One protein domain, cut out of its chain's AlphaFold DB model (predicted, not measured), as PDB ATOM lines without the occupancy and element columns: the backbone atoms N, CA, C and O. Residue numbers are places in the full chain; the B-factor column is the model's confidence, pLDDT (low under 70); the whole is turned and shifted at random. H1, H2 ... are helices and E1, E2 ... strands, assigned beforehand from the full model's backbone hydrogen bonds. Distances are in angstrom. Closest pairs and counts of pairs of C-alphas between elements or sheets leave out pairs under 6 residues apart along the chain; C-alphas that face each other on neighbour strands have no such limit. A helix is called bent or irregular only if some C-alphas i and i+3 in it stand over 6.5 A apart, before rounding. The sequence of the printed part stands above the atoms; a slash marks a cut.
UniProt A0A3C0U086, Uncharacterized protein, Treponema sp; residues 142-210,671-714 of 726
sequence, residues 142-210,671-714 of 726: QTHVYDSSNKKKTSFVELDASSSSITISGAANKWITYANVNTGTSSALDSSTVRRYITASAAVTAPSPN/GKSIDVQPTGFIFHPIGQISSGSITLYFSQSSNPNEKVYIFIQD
ATOM      1  N   GLN A 142       5.302  16.138  -5.157       89.00
ATOM      2  CA  GLN A 142       6.324  16.141  -6.194       89.00
ATOM      3  C   GLN A 142       6.804  14.705  -6.429       89.00
ATOM      4  O   GLN A 142       6.808  13.875  -5.519       89.00
ATOM      5  N   THR A 143       7.213  14.377  -7.647       91.19
ATOM      6  CA  THR A 143       7.868  13.095  -7.934       91.19
ATOM      7  C   THR A 143       9.248  13.356  -8.503       91.19
ATOM      8  O   THR A 143       9.461  14.336  -9.215       91.19
ATOM      9  N   HIS A 144      10.198  12.493  -8.161       94.56
ATOM     10  CA  HIS A 144      11.569  12.565  -8.638       94.56
ATOM     11  C   HIS A 144      12.103  11.161  -8.910       94.56
ATOM     12  O   HIS A 144      11.844  10.219  -8.157       94.56
ATOM     13  N   VAL A 145      12.853  11.008  -9.997       95.12
ATOM     14  CA  VAL A 145      13.473   9.735 -10.377       95.12
ATOM     15  C   VAL A 145      14.980   9.923 -10.334       95.12
ATOM     16  O   VAL A 145      15.538  10.716 -11.090       95.12
ATOM     17  N   TYR A 146      15.639   9.196  -9.439       93.50
ATOM     18  CA  TYR A 146      17.089   9.133  -9.397       93.50
ATOM     19  C   TYR A 146      17.613   8.216 -10.506       93.50
ATOM     20  O   TYR A 146      17.229   7.050 -10.587       93.50
ATOM     21  N   ASP A 147      18.535   8.732 -11.316       91.12
ATOM     22  CA  ASP A 147      19.236   7.999 -12.364       91.12
ATOM     23  C   ASP A 147      20.756   8.115 -12.159       91.12
ATOM     24  O   ASP A 147      21.364   9.171 -12.345       91.12
ATOM     25  N   SER A 148      21.402   7.008 -11.790       86.38
ATOM     26  CA  SER A 148      22.854   6.977 -11.574       86.38
ATOM     27  C   SER A 148      23.664   7.252 -12.844       86.38
ATOM     28  O   SER A 148      24.835   7.621 -12.730       86.38
ATOM     29  N   SER A 149      23.071   7.111 -14.035       87.56
ATOM     30  CA  SER A 149      23.705   7.470 -15.307       87.56
ATOM     31  C   SER A 149      23.657   8.978 -15.590       87.56
ATOM     32  O   SER A 149      24.459   9.482 -16.375       87.56
ATOM     33  N   ASN A 150      22.786   9.722 -14.895       86.19
ATOM     34  CA  ASN A 150      22.587  11.161 -15.070       86.19
ATOM     35  C   ASN A 150      22.661  11.933 -13.744       86.19
ATOM     36  O   ASN A 150      21.829  12.792 -13.434       86.19
ATOM     37  N   LYS A 151      23.718  11.659 -12.967       85.50
ATOM     38  CA  LYS A 151      23.931  12.243 -11.632       85.50
ATOM     39  C   LYS A 151      23.757  13.763 -11.593       85.50
ATOM     40  O   LYS A 151      23.186  14.262 -10.628       85.50
ATOM     41  N   LYS A 152      24.190  14.485 -12.635       81.75
ATOM     42  CA  LYS A 152      24.088  15.952 -12.722       81.75
ATOM     43  C   LYS A 152      22.652  16.466 -12.602       81.75
ATOM     44  O   LYS A 152      22.439  17.524 -12.028       81.75
ATOM     45  N   LYS A 153      21.680  15.737 -13.156       83.12
ATOM     46  CA  LYS A 153      20.271  16.153 -13.157       83.12
ATOM     47  C   LYS A 153      19.458  15.535 -12.031       83.12
ATOM     48  O   LYS A 153      18.472  16.128 -11.622       83.12
ATOM     49  N   THR A 154      19.827  14.343 -11.567       88.06
ATOM     50  CA  THR A 154      18.935  13.546 -10.714       88.06
ATOM     51  C   THR A 154      19.435  13.342  -9.287       88.06
ATOM     52  O   THR A 154      18.702  12.785  -8.476       88.06
ATOM     53  N   SER A 155      20.652  13.777  -8.945       91.88
ATOM     54  CA  SER A 155      21.172  13.696  -7.562       91.88
ATOM     55  C   SER A 155      20.663  14.815  -6.656       91.88
ATOM     56  O   SER A 155      20.971  14.831  -5.468       91.88
ATOM     57  N   PHE A 156      19.931  15.768  -7.219       94.00
ATOM     58  CA  PHE A 156      19.488  16.986  -6.565       94.00
ATOM     59  C   PHE A 156      18.076  17.328  -7.041       94.00
ATOM     60  O   PHE A 156      17.772  17.158  -8.222       94.00
ATOM     61  N   VAL A 157      17.231  17.812  -6.134       95.56
ATOM     62  CA  VAL A 157      15.895  18.318  -6.464       95.56
ATOM     63  C   VAL A 157      15.483  19.430  -5.495       95.56
ATOM     64  O   VAL A 157      15.669  19.301  -4.285       95.56
ATOM     65  N   GLU A 158      14.929  20.523  -6.025       95.31
ATOM     66  CA  GLU A 158      14.234  21.552  -5.240       95.31
ATOM     67  C   GLU A 158      12.799  21.103  -4.982       95.31
ATOM     68  O   GLU A 158      12.097  20.708  -5.912       95.31
ATOM     69  N   LEU A 159      12.377  21.146  -3.719       93.50
ATOM     70  CA  LEU A 159      10.992  20.910  -3.341       93.50
ATOM     71  C   LEU A 159      10.160  22.151  -3.675       93.50
ATOM     72  O   LEU A 159      10.439  23.237  -3.163       93.50
ATOM     73  N   ASP A 160       9.104  21.987  -4.471       90.12
ATOM     74  CA  ASP A 160       8.251  23.114  -4.845       90.12
ATOM     75  C   ASP A 160       7.671  23.825  -3.609       90.12
ATOM     76  O   ASP A 160       7.221  23.210  -2.632       90.12
ATOM     77  N   ALA A 161       7.558  25.153  -3.693       85.00
ATOM     78  CA  ALA A 161       6.987  25.975  -2.627       85.00
ATOM     79  C   ALA A 161       5.524  25.617  -2.286       85.00
ATOM     80  O   ALA A 161       5.039  25.972  -1.220       85.00
ATOM     81  N   SER A 162       4.802  24.885  -3.132       81.62
ATOM     82  CA  SER A 162       3.452  24.392  -2.812       81.62
ATOM     83  C   SER A 162       3.398  22.927  -2.367       81.62
ATOM     84  O   SER A 162       2.327  22.461  -1.984       81.62
ATOM     85  N   SER A 163       4.510  22.194  -2.454       84.94
ATOM     86  CA  SER A 163       4.543  20.754  -2.203       84.94
ATOM     87  C   SER A 163       4.833  20.449  -0.734       84.94
ATOM     88  O   SER A 163       5.790  20.960  -0.156       84.94
ATOM     89  N   SER A 164       4.002  19.594  -0.136       82.00
ATOM     90  CA  SER A 164       4.150  19.067   1.233       82.00
ATOM     91  C   SER A 164       4.779  17.669   1.260       82.00
ATOM     92  O   SER A 164       5.013  17.095   2.322       82.00
ATOM     93  N   SER A 165       5.041  17.088   0.088       86.88
ATOM     94  CA  SER A 165       5.686  15.785  -0.035       86.88
ATOM     95  C   SER A 165       6.427  15.636  -1.356       86.88
ATOM     96  O   SER A 165       6.126  16.317  -2.339       86.88
ATOM     97  N   ILE A 166       7.380  14.707  -1.375       91.56
ATOM     98  CA  ILE A 166       8.084  14.285  -2.582       91.56
ATOM     99  C   ILE A 166       8.324  12.780  -2.566       91.56
ATOM    100  O   ILE A 166       8.822  12.230  -1.587       91.56
ATOM    101  N   THR A 167       7.984  12.110  -3.665       91.81
ATOM    102  CA  THR A 167       8.274  10.690  -3.873       91.81
ATOM    103  C   THR A 167       9.497  10.532  -4.761       91.81
ATOM    104  O   THR A 167       9.480  10.929  -5.924       91.81
ATOM    105  N   ILE A 168      10.553   9.935  -4.219       94.06
ATOM    106  CA  ILE A 168      11.816   9.667  -4.898       94.06
ATOM    107  C   ILE A 168      11.870   8.181  -5.244       94.06
ATOM    108  O   ILE A 168      11.734   7.333  -4.368       94.06
ATOM    109  N   SER A 169      12.097   7.851  -6.511       94.12
ATOM    110  CA  SER A 169      12.251   6.474  -7.001       94.12
ATOM    111  C   SER A 169      13.639   6.247  -7.604       94.12
ATOM    112  O   SER A 169      14.355   7.203  -7.893       94.12
ATOM    113  N   GLY A 170      14.060   4.986  -7.748       92.31
ATOM    114  CA  GLY A 170      15.363   4.630  -8.336       92.31
ATOM    115  C   GLY A 170      16.566   4.855  -7.410       92.31
ATOM    116  O   GLY A 170      17.697   4.552  -7.773       92.31
ATOM    117  N   ALA A 171      16.334   5.334  -6.187       92.06
ATOM    118  CA  ALA A 171      17.371   5.726  -5.236       92.06
ATOM    119  C   ALA A 171      17.666   4.646  -4.173       92.06
ATOM    120  O   ALA A 171      18.136   4.953  -3.080       92.06
ATOM    121  N   ALA A 172      17.409   3.369  -4.468       91.75
ATOM    122  CA  ALA A 172      17.723   2.278  -3.544       91.75
ATOM    123  C   ALA A 172      19.209   2.298  -3.127       91.75
ATOM    124  O   ALA A 172      20.104   2.478  -3.960       91.75
ATOM    125  N   ASN A 173      19.464   2.103  -1.830       90.06
ATOM    126  CA  ASN A 173      20.773   2.170  -1.170       90.06
ATOM    127  C   ASN A 173      21.466   3.544  -1.200       90.06
ATOM    128  O   ASN A 173      22.634   3.635  -0.809       90.06
ATOM    129  N   LYS A 174      20.788   4.610  -1.637       91.50
ATOM    130  CA  LYS A 174      21.332   5.974  -1.600       91.50
ATOM    131  C   LYS A 174      21.060   6.639  -0.260       91.50
ATOM    132  O   LYS A 174      20.078   6.328   0.412       91.50
ATOM    133  N   TRP A 175      21.939   7.559   0.106       90.88
ATOM    134  CA  TRP A 175      21.749   8.436   1.251       90.88
ATOM    135  C   TRP A 175      21.014   9.696   0.832       90.88
ATOM    136  O   TRP A 175      21.326  10.274  -0.213       90.88
ATOM    137  N   ILE A 176      20.070  10.113   1.673       91.06
ATOM    138  CA  ILE A 176      19.360  11.374   1.529       91.06
ATOM    139  C   ILE A 176      19.769  12.335   2.643       91.06
ATOM    140  O   ILE A 176      19.706  12.010   3.834       91.06
ATOM    141  N   THR A 177      20.107  13.543   2.220       91.25
ATOM    142  CA  THR A 177      20.207  14.743   3.052       91.25
ATOM    143  C   THR A 177      19.276  15.784   2.448       91.25
ATOM    144  O   THR A 177      19.055  15.779   1.238       91.25
ATOM    145  N   TYR A 178      18.740  16.694   3.249       93.06
ATOM    146  CA  TYR A 178      18.115  17.903   2.719       93.06
ATOM    147  C   TYR A 178      18.769  19.152   3.300       93.06
ATOM    148  O   TYR A 178      19.462  19.069   4.312       93.06
ATOM    149  N   ALA A 179      18.580  20.290   2.644       94.44
ATOM    150  CA  ALA A 179      18.969  21.589   3.158       94.44
ATOM    151  C   ALA A 179      17.773  22.531   3.203       94.44
ATOM    152  O   ALA A 179      17.059  22.646   2.204       94.44
ATOM    153  N   ASN A 180      17.606  23.233   4.320       94.75
ATOM    154  CA  ASN A 180      16.839  24.473   4.350       94.75
ATOM    155  C   ASN A 180      17.758  25.612   3.941       94.75
ATOM    156  O   ASN A 180      18.882  25.700   4.429       94.75
ATOM    157  N   VAL A 181      17.287  26.474   3.051       96.88
ATOM    158  CA  VAL A 181      18.075  27.567   2.484       96.88
ATOM    159  C   VAL A 181      17.269  28.845   2.563       96.88
ATOM    160  O   VAL A 181      16.092  28.863   2.211       96.88
ATOM    161  N   ASN A 182      17.919  29.916   2.993       97.38
ATOM    162  CA  ASN A 182      17.358  31.251   2.973       97.38
ATOM    163  C   ASN A 182      17.953  32.018   1.795       97.38
ATOM    164  O   ASN A 182      19.124  32.385   1.813       97.38
ATOM    165  N   THR A 183      17.154  32.277   0.764       96.31
ATOM    166  CA  THR A 183      17.590  33.078  -0.390       96.31
ATOM    167  C   THR A 183      17.500  34.583  -0.136       96.31
ATOM    168  O   THR A 183      17.928  35.370  -0.976       96.31
ATOM    169  N   GLY A 184      16.921  35.000   0.993       95.56
ATOM    170  CA  GLY A 184      16.821  36.398   1.397       95.56
ATOM    171  C   GLY A 184      18.153  36.940   1.913       95.56
ATOM    172  O   GLY A 184      18.972  36.198   2.447       95.56
ATOM    173  N   THR A 185      18.365  38.248   1.772       92.44
ATOM    174  CA  THR A 185      19.645  38.910   2.087       92.44
ATOM    175  C   THR A 185      19.649  39.680   3.406       92.44
ATOM    176  O   THR A 185      20.715  40.051   3.880       92.44
ATOM    177  N   SER A 186      18.485  39.917   4.019       88.88
ATOM    178  CA  SER A 186      18.358  40.867   5.134       88.88
ATOM    179  C   SER A 186      17.945  40.259   6.472       88.88
ATOM    180  O   SER A 186      18.115  40.897   7.507       88.88
ATOM    181  N   SER A 187      17.322  39.079   6.487       93.56
ATOM    182  CA  SER A 187      16.722  38.532   7.709       93.56
ATOM    183  C   SER A 187      16.845  37.019   7.762       93.56
ATOM    184  O   SER A 187      16.636  36.347   6.750       93.56
ATOM    185  N   ALA A 188      17.194  36.500   8.939       95.06
ATOM    186  CA  ALA A 188      17.195  35.069   9.193       95.06
ATOM    187  C   ALA A 188      15.765  34.515   9.113       95.06
ATOM    188  O   ALA A 188      14.792  35.217   9.404       95.06
ATOM    189  N   LEU A 189      15.639  33.254   8.709       93.62
ATOM    190  CA  LEU A 189      14.385  32.523   8.815       93.62
ATOM    191  C   LEU A 189      14.301  31.927  10.210       93.62
ATOM    192  O   LEU A 189      15.122  31.077  10.562       93.62
ATOM    193  N   ASP A 190      13.294  32.360  10.965       89.44
ATOM    194  CA  ASP A 190      12.969  31.791  12.268       89.44
ATOM    195  C   ASP A 190      12.753  30.287  12.106       89.44
ATOM    196  O   ASP A 190      11.900  29.829  11.337       89.44
ATOM    197  N   SER A 191      13.536  29.514  12.840       83.50
ATOM    198  CA  SER A 191      13.538  28.061  12.816       83.50
ATOM    199  C   SER A 191      12.182  27.431  13.124       83.50
ATOM    200  O   SER A 191      11.926  26.305  12.694       83.50
ATOM    201  N   SER A 192      11.286  28.131  13.824       76.88
ATOM    202  CA  SER A 192       9.893  27.722  14.048       76.88
ATOM    203  C   SER A 192       9.005  27.832  12.803       76.88
ATOM    204  O   SER A 192       7.944  27.208  12.753       76.88
ATOM    205  N   THR A 193       9.437  28.589  11.792       79.50
ATOM    206  CA  THR A 193       8.706  28.840  10.535       79.50
ATOM    207  C   THR A 193       9.287  28.109   9.325       79.50
ATOM    208  O   THR A 193       8.603  27.959   8.313       79.50
ATOM    209  N   VAL A 194      10.530  27.641   9.441       84.50
ATOM    210  CA  VAL A 194      11.246  26.879   8.412       84.50
ATOM    211  C   VAL A 194      10.612  25.494   8.239       84.50
ATOM    212  O   VAL A 194      10.239  24.838   9.219       84.50
ATOM    213  N   ARG A 195      10.500  25.017   6.995       81.19
ATOM    214  CA  ARG A 195      10.041  23.664   6.672       81.19
ATOM    215  C   ARG A 195      10.914  22.633   7.340       81.19
ATOM    216  O   ARG A 195      12.133  22.642   7.213       81.19
ATOM    217  N   ARG A 196      10.279  21.652   7.954       80.81
ATOM    218  CA  ARG A 196      10.978  20.539   8.582       80.81
ATOM    219  C   ARG A 196      10.671  19.280   7.810       80.81
ATOM    220  O   ARG A 196       9.526  19.054   7.416       80.81
ATOM    221  N   TYR A 197      11.698  18.462   7.606       78.81
ATOM    222  CA  TYR A 197      11.465  17.061   7.306       78.81
ATOM    223  C   TYR A 197      10.745  16.423   8.484       78.81
ATOM    224  O   TYR A 197      11.100  16.619   9.646       78.81
ATOM    225  N   ILE A 198       9.726  15.662   8.140       72.12
ATOM    226  CA  ILE A 198       8.790  15.103   9.091       72.12
ATOM    227  C   ILE A 198       9.060  13.618   9.294       72.12
ATOM    228  O   ILE A 198       9.285  13.145  10.401       72.12
ATOM    229  N   THR A 199       8.930  12.867   8.206       76.50
ATOM    230  CA  THR A 199       8.939  11.413   8.198       76.50
ATOM    231  C   THR A 199       9.062  10.937   6.762       76.50
ATOM    232  O   THR A 199       8.850  11.699   5.809       76.50
ATOM    233  N   ALA A 200       9.372   9.660   6.622       79.38
ATOM    234  CA  ALA A 200       9.401   8.959   5.361       79.38
ATOM    235  C   ALA A 200       8.435   7.778   5.410       79.38
ATOM    236  O   ALA A 200       8.126   7.247   6.477       79.38
ATOM    237  N   SER A 201       8.011   7.301   4.241       76.12
ATOM    238  CA  SER A 201       7.514   5.927   4.122       76.12
ATOM    239  C   SER A 201       8.551   4.935   4.682       76.12
ATOM    240  O   SER A 201       9.743   5.238   4.650       76.12
ATOM    241  N   ALA A 202       8.132   3.741   5.124       70.94
ATOM    242  CA  ALA A 202       8.929   2.731   5.859       70.94
ATOM    243  C   ALA A 202      10.251   2.233   5.202       70.94
ATOM    244  O   ALA A 202      10.900   1.319   5.702       70.94
ATOM    245  N   ALA A 203      10.668   2.830   4.089       75.38
ATOM    246  CA  ALA A 203      11.852   2.523   3.306       75.38
ATOM    247  C   ALA A 203      13.104   3.347   3.691       75.38
ATOM    248  O   ALA A 203      14.020   3.438   2.878       75.38
ATOM    249  N   VAL A 204      13.176   3.958   4.882       79.56
ATOM    250  CA  VAL A 204      14.390   4.664   5.355       79.56
ATOM    251  C   VAL A 204      14.966   4.003   6.586       79.56
ATOM    252  O   VAL A 204      14.315   3.911   7.623       79.56
ATOM    253  N   THR A 205      16.235   3.626   6.499       81.06
ATOM    254  CA  THR A 205      17.043   3.363   7.683       81.06
ATOM    255  C   THR A 205      17.571   4.699   8.186       81.06
ATOM    256  O   THR A 205      18.441   5.309   7.554       81.06
ATOM    257  N   ALA A 206      17.002   5.173   9.296       69.06
ATOM    258  CA  ALA A 206      17.456   6.392   9.950       69.06
ATOM    259  C   ALA A 206      18.961   6.287  10.264       69.06
ATOM    260  O   ALA A 206      19.445   5.195  10.591       69.06
ATOM    261  N   PRO A 207      19.720   7.394  10.178       62.81
ATOM    262  CA  PRO A 207      21.085   7.405  10.678       62.81
ATOM    263  C   PRO A 207      21.058   6.975  12.148       62.81
ATOM    264  O   PRO A 207      20.171   7.385  12.896       62.81
ATOM    265  N   SER A 208      22.014   6.140  12.566       53.91
ATOM    266  CA  SER A 208      22.131   5.765  13.978       53.91
ATOM    267  C   SER A 208      22.109   7.043  14.834       53.91
ATOM    268  O   SER A 208      22.899   7.952  14.548       53.91
ATOM    269  N   PRO A 209      21.238   7.147  15.859       47.78
ATOM    270  CA  PRO A 209      21.086   8.365  16.664       47.78
ATOM    271  C   PRO A 209      22.396   8.782  17.353       47.78
ATOM    272  O   PRO A 209      22.564   9.937  17.720       47.78
ATOM    273  N   ASN A 210      23.366   7.867  17.444       44.81
ATOM    274  CA  ASN A 210      24.702   8.109  17.984       44.81
ATOM    275  C   ASN A 210      25.714   8.688  16.971       44.81
ATOM    276  O   ASN A 210      26.866   8.918  17.349       44.81
ATOM    277  N   GLY A 671      15.698  17.555  15.890       57.22
ATOM    278  CA  GLY A 671      14.935  18.317  16.888       57.22
ATOM    279  C   GLY A 671      15.555  19.650  17.331       57.22
ATOM    280  O   GLY A 671      14.870  20.429  17.991       57.22
ATOM    281  N   LYS A 672      16.801  19.971  16.949       68.00
ATOM    282  CA  LYS A 672      17.360  21.311  17.204       68.00
ATOM    283  C   LYS A 672      16.746  22.328  16.240       68.00
ATOM    284  O   LYS A 672      16.728  22.125  15.028       68.00
ATOM    285  N   SER A 673      16.251  23.425  16.806       73.56
ATOM    286  CA  SER A 673      15.734  24.581  16.074       73.56
ATOM    287  C   SER A 673      16.898  25.545  15.852       73.56
ATOM    288  O   SER A 673      17.440  26.061  16.824       73.56
ATOM    289  N   ILE A 674      17.333  25.721  14.605       85.06
ATOM    290  CA  ILE A 674      18.405  26.656  14.240       85.06
ATOM    291  C   ILE A 674      17.885  27.552  13.129       85.06
ATOM    292  O   ILE A 674      17.358  27.057  12.131       85.06
ATOM    293  N   ASP A 675      17.984  28.861  13.336       91.62
ATOM    294  CA  ASP A 675      17.528  29.843  12.363       91.62
ATOM    295  C   ASP A 675      18.413  29.799  11.118       91.62
ATOM    296  O   ASP A 675      19.641  29.716  11.207       91.62
ATOM    297  N   VAL A 676      17.797  29.879   9.940       94.81
ATOM    298  CA  VAL A 676      18.543  29.871   8.678       94.81
ATOM    299  C   VAL A 676      18.931  31.307   8.345       94.81
ATOM    300  O   VAL A 676      18.097  32.103   7.904       94.81
ATOM    301  N   GLN A 677      20.198  31.649   8.575       96.19
ATOM    302  CA  GLN A 677      20.739  32.997   8.362       96.19
ATOM    303  C   GLN A 677      20.500  33.522   6.932       96.19
ATOM    304  O   GLN A 677      20.343  32.710   6.020       96.19
ATOM    305  N   PRO A 678      20.460  34.850   6.698       96.19
ATOM    306  CA  PRO A 678      20.309  35.422   5.355       96.19
ATOM    307  C   PRO A 678      21.363  34.870   4.400       96.19
ATOM    308  O   PRO A 678      22.537  34.859   4.744       96.19
ATOM    309  N   THR A 679      20.995  34.413   3.203       96.94
ATOM    310  CA  THR A 679      21.898  33.717   2.256       96.94
ATOM    311  C   THR A 679      22.602  32.479   2.837       96.94
ATOM    312  O   THR A 679      23.613  32.015   2.310       96.94
ATOM    313  N   GLY A 680      22.097  31.950   3.949       96.88
ATOM    314  CA  GLY A 680      22.606  30.775   4.638       96.88
ATOM    315  C   GLY A 680      21.806  29.519   4.314       96.88
ATOM    316  O   GLY A 680      20.777  29.545   3.630       96.88
ATOM    317  N   PHE A 681      22.289  28.395   4.826       96.81
ATOM    318  CA  PHE A 681      21.630  27.103   4.703       96.81
ATOM    319  C   PHE A 681      21.970  26.205   5.889       96.81
ATOM    320  O   PHE A 681      22.936  26.454   6.604       96.81
ATOM    321  N   ILE A 682      21.177  25.153   6.081       93.94
ATOM    322  CA  ILE A 682      21.376  24.146   7.125       93.94
ATOM    323  C   ILE A 682      21.112  22.771   6.534       93.94
ATOM    324  O   ILE A 682      20.048  22.545   5.964       93.94
ATOM    325  N   PHE A 683      22.068  21.852   6.672       92.00
ATOM    326  CA  PHE A 683      21.912  20.468   6.237       92.00
ATOM    327  C   PHE A 683      21.312  19.582   7.322       92.00
ATOM    328  O   PHE A 683      21.711  19.628   8.481       92.00
ATOM    329  N   HIS A 684      20.444  18.670   6.907       86.94
ATOM    330  CA  HIS A 684      19.756  17.737   7.780       86.94
ATOM    331  C   HIS A 684      19.817  16.315   7.202       86.94
ATOM    332  O   HIS A 684      19.412  16.093   6.053       86.94
ATOM    333  N   PRO A 685      20.303  15.327   7.972       85.69
ATOM    334  CA  PRO A 685      20.367  13.952   7.510       85.69
ATOM    335  C   PRO A 685      18.974  13.322   7.582       85.69
ATOM    336  O   PRO A 685      18.274  13.470   8.581       85.69
ATOM    337  N   ILE A 686      18.586  12.576   6.545       85.94
ATOM    338  CA  ILE A 686      17.352  11.776   6.560       85.94
ATOM    339  C   ILE A 686      17.685  10.304   6.799       85.94
ATOM    340  O   ILE A 686      17.116   9.675   7.687       85.94
ATOM    341  N   GLY A 687      18.631   9.755   6.035       87.31
ATOM    342  CA  GLY A 687      19.052   8.360   6.163       87.31
ATOM    343  C   GLY A 687      19.279   7.673   4.825       87.31
ATOM    344  O   GLY A 687      19.324   8.318   3.776       87.31
ATOM    345  N   GLN A 688      19.437   6.352   4.875       90.69
ATOM    346  CA  GLN A 688      19.624   5.526   3.686       90.69
ATOM    347  C   GLN A 688      18.297   4.919   3.233       90.69
ATOM    348  O   GLN A 688      17.540   4.383   4.042       90.69
ATOM    349  N   ILE A 689      18.034   4.960   1.929       90.00
ATOM    350  CA  ILE A 689      16.851   4.337   1.332       90.00
ATOM    351  C   ILE A 689      17.073   2.825   1.253       90.00
ATOM    352  O   ILE A 689      17.965   2.365   0.538       90.00
ATOM    353  N   SER A 690      16.250   2.047   1.950       86.38
ATOM    354  CA  SER A 690      16.368   0.589   2.024       86.38
ATOM    355  C   SER A 690      15.771  -0.138   0.814       86.38
ATOM    356  O   SER A 690      16.246  -1.218   0.468       86.38
ATOM    357  N   SER A 691      14.766   0.424   0.124       81.31
ATOM    358  CA  SER A 691      14.226  -0.186  -1.104       81.31
ATOM    359  C   SER A 691      13.477   0.787  -2.023       81.31
ATOM    360  O   SER A 691      12.821   1.713  -1.560       81.31
ATOM    361  N   GLY A 692      13.577   0.536  -3.338       81.38
ATOM    362  CA  GLY A 692      12.700   1.037  -4.409       81.38
ATOM    363  C   GLY A 692      12.470   2.549  -4.471       81.38
ATOM    364  O   GLY A 692      13.155   3.267  -5.208       81.38
ATOM    365  N   SER A 693      11.444   2.997  -3.754       86.75
ATOM    366  CA  SER A 693      10.982   4.378  -3.692       86.75
ATOM    367  C   SER A 693      10.662   4.786  -2.263       86.75
ATOM    368  O   SER A 693      10.255   3.968  -1.439       86.75
ATOM    369  N   ILE A 694      10.770   6.077  -2.003       90.12
ATOM    370  CA  ILE A 694      10.523   6.694  -0.712       90.12
ATOM    371  C   ILE A 694       9.668   7.939  -0.910       90.12
ATOM    372  O   ILE A 694       9.947   8.738  -1.799       90.12
ATOM    373  N   THR A 695       8.667   8.137  -0.061       88.62
ATOM    374  CA  THR A 695       7.966   9.418   0.043       88.62
ATOM    375  C   THR A 695       8.440  10.146   1.288       88.62
ATOM    376  O   THR A 695       8.326   9.611   2.389       88.62
ATOM    377  N   LEU A 696       8.985  11.346   1.101       89.81
ATOM    378  CA  LEU A 696       9.368  12.274   2.158       89.81
ATOM    379  C   LEU A 696       8.243  13.279   2.374       89.81
ATOM    380  O   LEU A 696       7.696  13.811   1.404       89.81
ATOM    381  N   TYR A 697       7.944  13.573   3.632       83.69
ATOM    382  CA  TYR A 697       6.944  14.563   4.016       83.69
ATOM    383  C   TYR A 697       7.627  15.792   4.622       83.69
ATOM    384  O   TYR A 697       8.573  15.660   5.403       83.69
ATOM    385  N   PHE A 698       7.140  16.981   4.263       84.94
ATOM    386  CA  PHE A 698       7.630  18.269   4.755       84.94
ATOM    387  C   PHE A 698       6.478  19.147   5.247       84.94
ATOM    388  O   PHE A 698       5.367  19.090   4.710       84.94
ATOM    389  N   SER A 699       6.731  19.966   6.270       80.12
ATOM    390  CA  SER A 699       5.781  21.018   6.642       80.12
ATOM    391  C   SER A 699       5.713  22.077   5.533       80.12
ATOM    392  O   SER A 699       6.597  22.165   4.679       80.12
ATOM    393  N   GLN A 700       4.642  22.872   5.501       75.44
ATOM    394  CA  GLN A 700       4.563  24.004   4.577       75.44
ATOM    395  C   GLN A 700       5.444  25.156   5.063       75.44
ATOM    396  O   GLN A 700       5.516  25.429   6.257       75.44
ATOM    397  N   SER A 701       6.086  25.845   4.116       77.62
ATOM    398  CA  SER A 701       6.800  27.089   4.423       77.62
ATOM    399  C   SER A 701       5.788  28.215   4.446       77.62
ATOM    400  O   SER A 701       4.933  28.284   3.560       77.62
ATOM    401  N   SER A 702       5.936  29.122   5.399       77.56
ATOM    402  CA  SER A 702       5.263  30.416   5.378       77.56
ATOM    403  C   SER A 702       6.109  31.517   4.725       77.56
ATOM    404  O   SER A 702       5.606  32.624   4.543       77.56
ATOM    405  N   ASN A 703       7.368  31.242   4.354       88.56
ATOM    406  CA  ASN A 703       8.315  32.251   3.894       88.56
ATOM    407  C   ASN A 703       8.725  32.045   2.419       88.56
ATOM    408  O   ASN A 703       9.261  30.994   2.069       88.56
ATOM    409  N   PRO A 704       8.544  33.046   1.537       90.62
ATOM    410  CA  PRO A 704       8.905  32.930   0.122       90.62
ATOM    411  C   PRO A 704      10.418  32.829  -0.136       90.62
ATOM    412  O   PRO A 704      10.814  32.389  -1.214       90.62
ATOM    413  N   ASN A 705      11.252  33.227   0.830       94.38
ATOM    414  CA  ASN A 705      12.709  33.117   0.748       94.38
ATOM    415  C   ASN A 705      13.224  31.743   1.185       94.38
ATOM    416  O   ASN A 705      14.418  31.475   1.067       94.38
ATOM    417  N   GLU A 706      12.359  30.881   1.718       95.44
ATOM    418  CA  GLU A 706      12.764  29.540   2.093       95.44
ATOM    419  C   GLU A 706      12.748  28.603   0.885       95.44
ATOM    420  O   GLU A 706      11.720  28.423   0.223       95.44
ATOM    421  N   LYS A 707      13.877  27.936   0.652       95.75
ATOM    422  CA  LYS A 707      14.006  26.827  -0.290       95.75
ATOM    423  C   LYS A 707      14.387  25.552   0.443       95.75
ATOM    424  O   LYS A 707      15.150  25.583   1.408       95.75
ATOM    425  N   VAL A 708      13.866  24.426  -0.040       95.31
ATOM    426  CA  VAL A 708      14.243  23.094   0.440       95.31
ATOM    427  C   VAL A 708      14.861  22.322  -0.709       95.31
ATOM    428  O   VAL A 708      14.218  22.087  -1.731       95.31
ATOM    429  N   TYR A 709      16.106  21.906  -0.520       96.19
ATOM    430  CA  TYR A 709      16.840  21.102  -1.486       96.19
ATOM    431  C   TYR A 709      17.082  19.707  -0.948       96.19
ATOM    432  O   TYR A 709      17.461  19.554   0.207       96.19
ATOM    433  N   ILE A 710      16.903  18.689  -1.783       95.56
ATOM    434  CA  ILE A 710      17.106  17.290  -1.409       95.56
ATOM    435  C   ILE A 710      18.256  16.725  -2.230       95.56
ATOM    436  O   ILE A 710      18.256  16.796  -3.460       95.56
ATOM    437  N   PHE A 711      19.227  16.149  -1.531       94.38
ATOM    438  CA  PHE A 711      20.461  15.603  -2.075       94.38
ATOM    439  C   PHE A 711      20.440  14.086  -1.951       94.38
ATOM    440  O   PHE A 711      20.175  13.545  -0.879       94.38
ATOM    441  N   ILE A 712      20.751  13.409  -3.051       93.38
ATOM    442  CA  ILE A 712      20.766  11.953  -3.173       93.38
ATOM    443  C   ILE A 712      22.170  11.550  -3.611       93.38
ATOM    444  O   ILE A 712      22.605  11.917  -4.704       93.38
ATOM    445  N   GLN A 713      22.889  10.802  -2.775       90.69
ATOM    446  CA  GLN A 713      24.265  10.410  -3.082       90.69
ATOM    447  C   GLN A 713      24.637   9.002  -2.620       90.69
ATOM    448  O   GLN A 713      23.932   8.356  -1.841       90.69
ATOM    449  N   ASP A 714      25.772   8.528  -3.131       83.44
ATOM    450  CA  ASP A 714      26.421   7.309  -2.661       83.44
ATOM    451  C   ASP A 714      27.184   7.570  -1.356       83.44
ATOM    452  O   ASP A 714      27.865   8.585  -1.212       83.44
TER     453      ASP A 714
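What this domain is: This is residues 142 to 210 and 671 to 714 of the 726 residues of an uncharacterized protein of Treponema sp (UniProt A0A3C0U086). Two sheets of four strands stand face to face as a sandwich, their strands running at 20 degrees to each other, and the small helix H1 sits at the margin, where it only grazes one sheet. The sheet E2 - E8 - E4 - E6 is antiparallel and has the three longest strands; the shorter-stranded sheet E1 - E3 - E7 - E5 is mixed, with E1 parallel to E3. The 113 printed residues have, along the chain, E1 H1 E2 E3 E4 E5 E6 E7 E8, mostly strand, though under half of the residues are in named elements. The whole is compact and rounded, with a radius of gyration of the C-alphas of 13.9 A and spans of 40 by 32 by 22 A.

How they stand to each other: In one sheet, the inner strands E8, residues 706 to 713, and E4, residues 175 to 182, are antiparallel at 159 degrees, with N 179 and O 709 2.8 A apart. Edge strand E6, residues 681 to 689, is antiparallel to E4 at 160 degrees, with N 684 and O 178 2.8 A apart. Edge strand E2, residues 156 to 159, is antiparallel to E8 at 149 degrees, with N 157 and O 710 3.0 A apart. This sheet is strongly twisted. In the other sheet, E3, residues 165 to 169, and E7, residues 693 to 698, are antiparallel at 162 degrees, with N 168 and O 694 2.8 A apart. Edge strand E1, residues 142 to 145, is parallel to E3 at 16 degrees, with N 144 and O 167 2.8 A apart. Edge strand E5, residues 197 to 200, is antiparallel to E7 at 152 degrees, with N 198 and O 697 3.0 A apart. The facing parts of the two sheets are 9.9 A centre to centre. H1, residues 148 to 154, only grazes the first sheet; its closest C-alpha pair with E8 is Thr 154 and Ile 712, 7.9 A. H1 is irregular, C-alphas 149 and 152 being 8.9 A apart; 1 of 3 O i to N i+4 pairs and 2 of 4 O i to N i+3 pairs are within hydrogen-bond range.

Where its parts are: E1, 10.5 A long, begins at C-alpha 142 (6.324, 16.141, -6.194). H1 is 7.7 A long, E2 9.9 A, E3 13.4 A, E4 23.3 A, E5 8.6 A, E6 23.5 A and E7 16.6 A. E8, 22.9 A long, ends at C-alpha 713 (24.265, 10.410, -3.082).

The domain as a whole: The C-alphas of Ser 186 and Ser 691, the two farthest apart, are 41.7 A from each other. Residues 211 to 670 are not printed, and C-alphas 210 and 671 are 14.2 A apart across the cut. The link from E4 to E5, residues 183 to 196, is long. Residues 206 to 210 and 671 to 672 have pLDDT under 70.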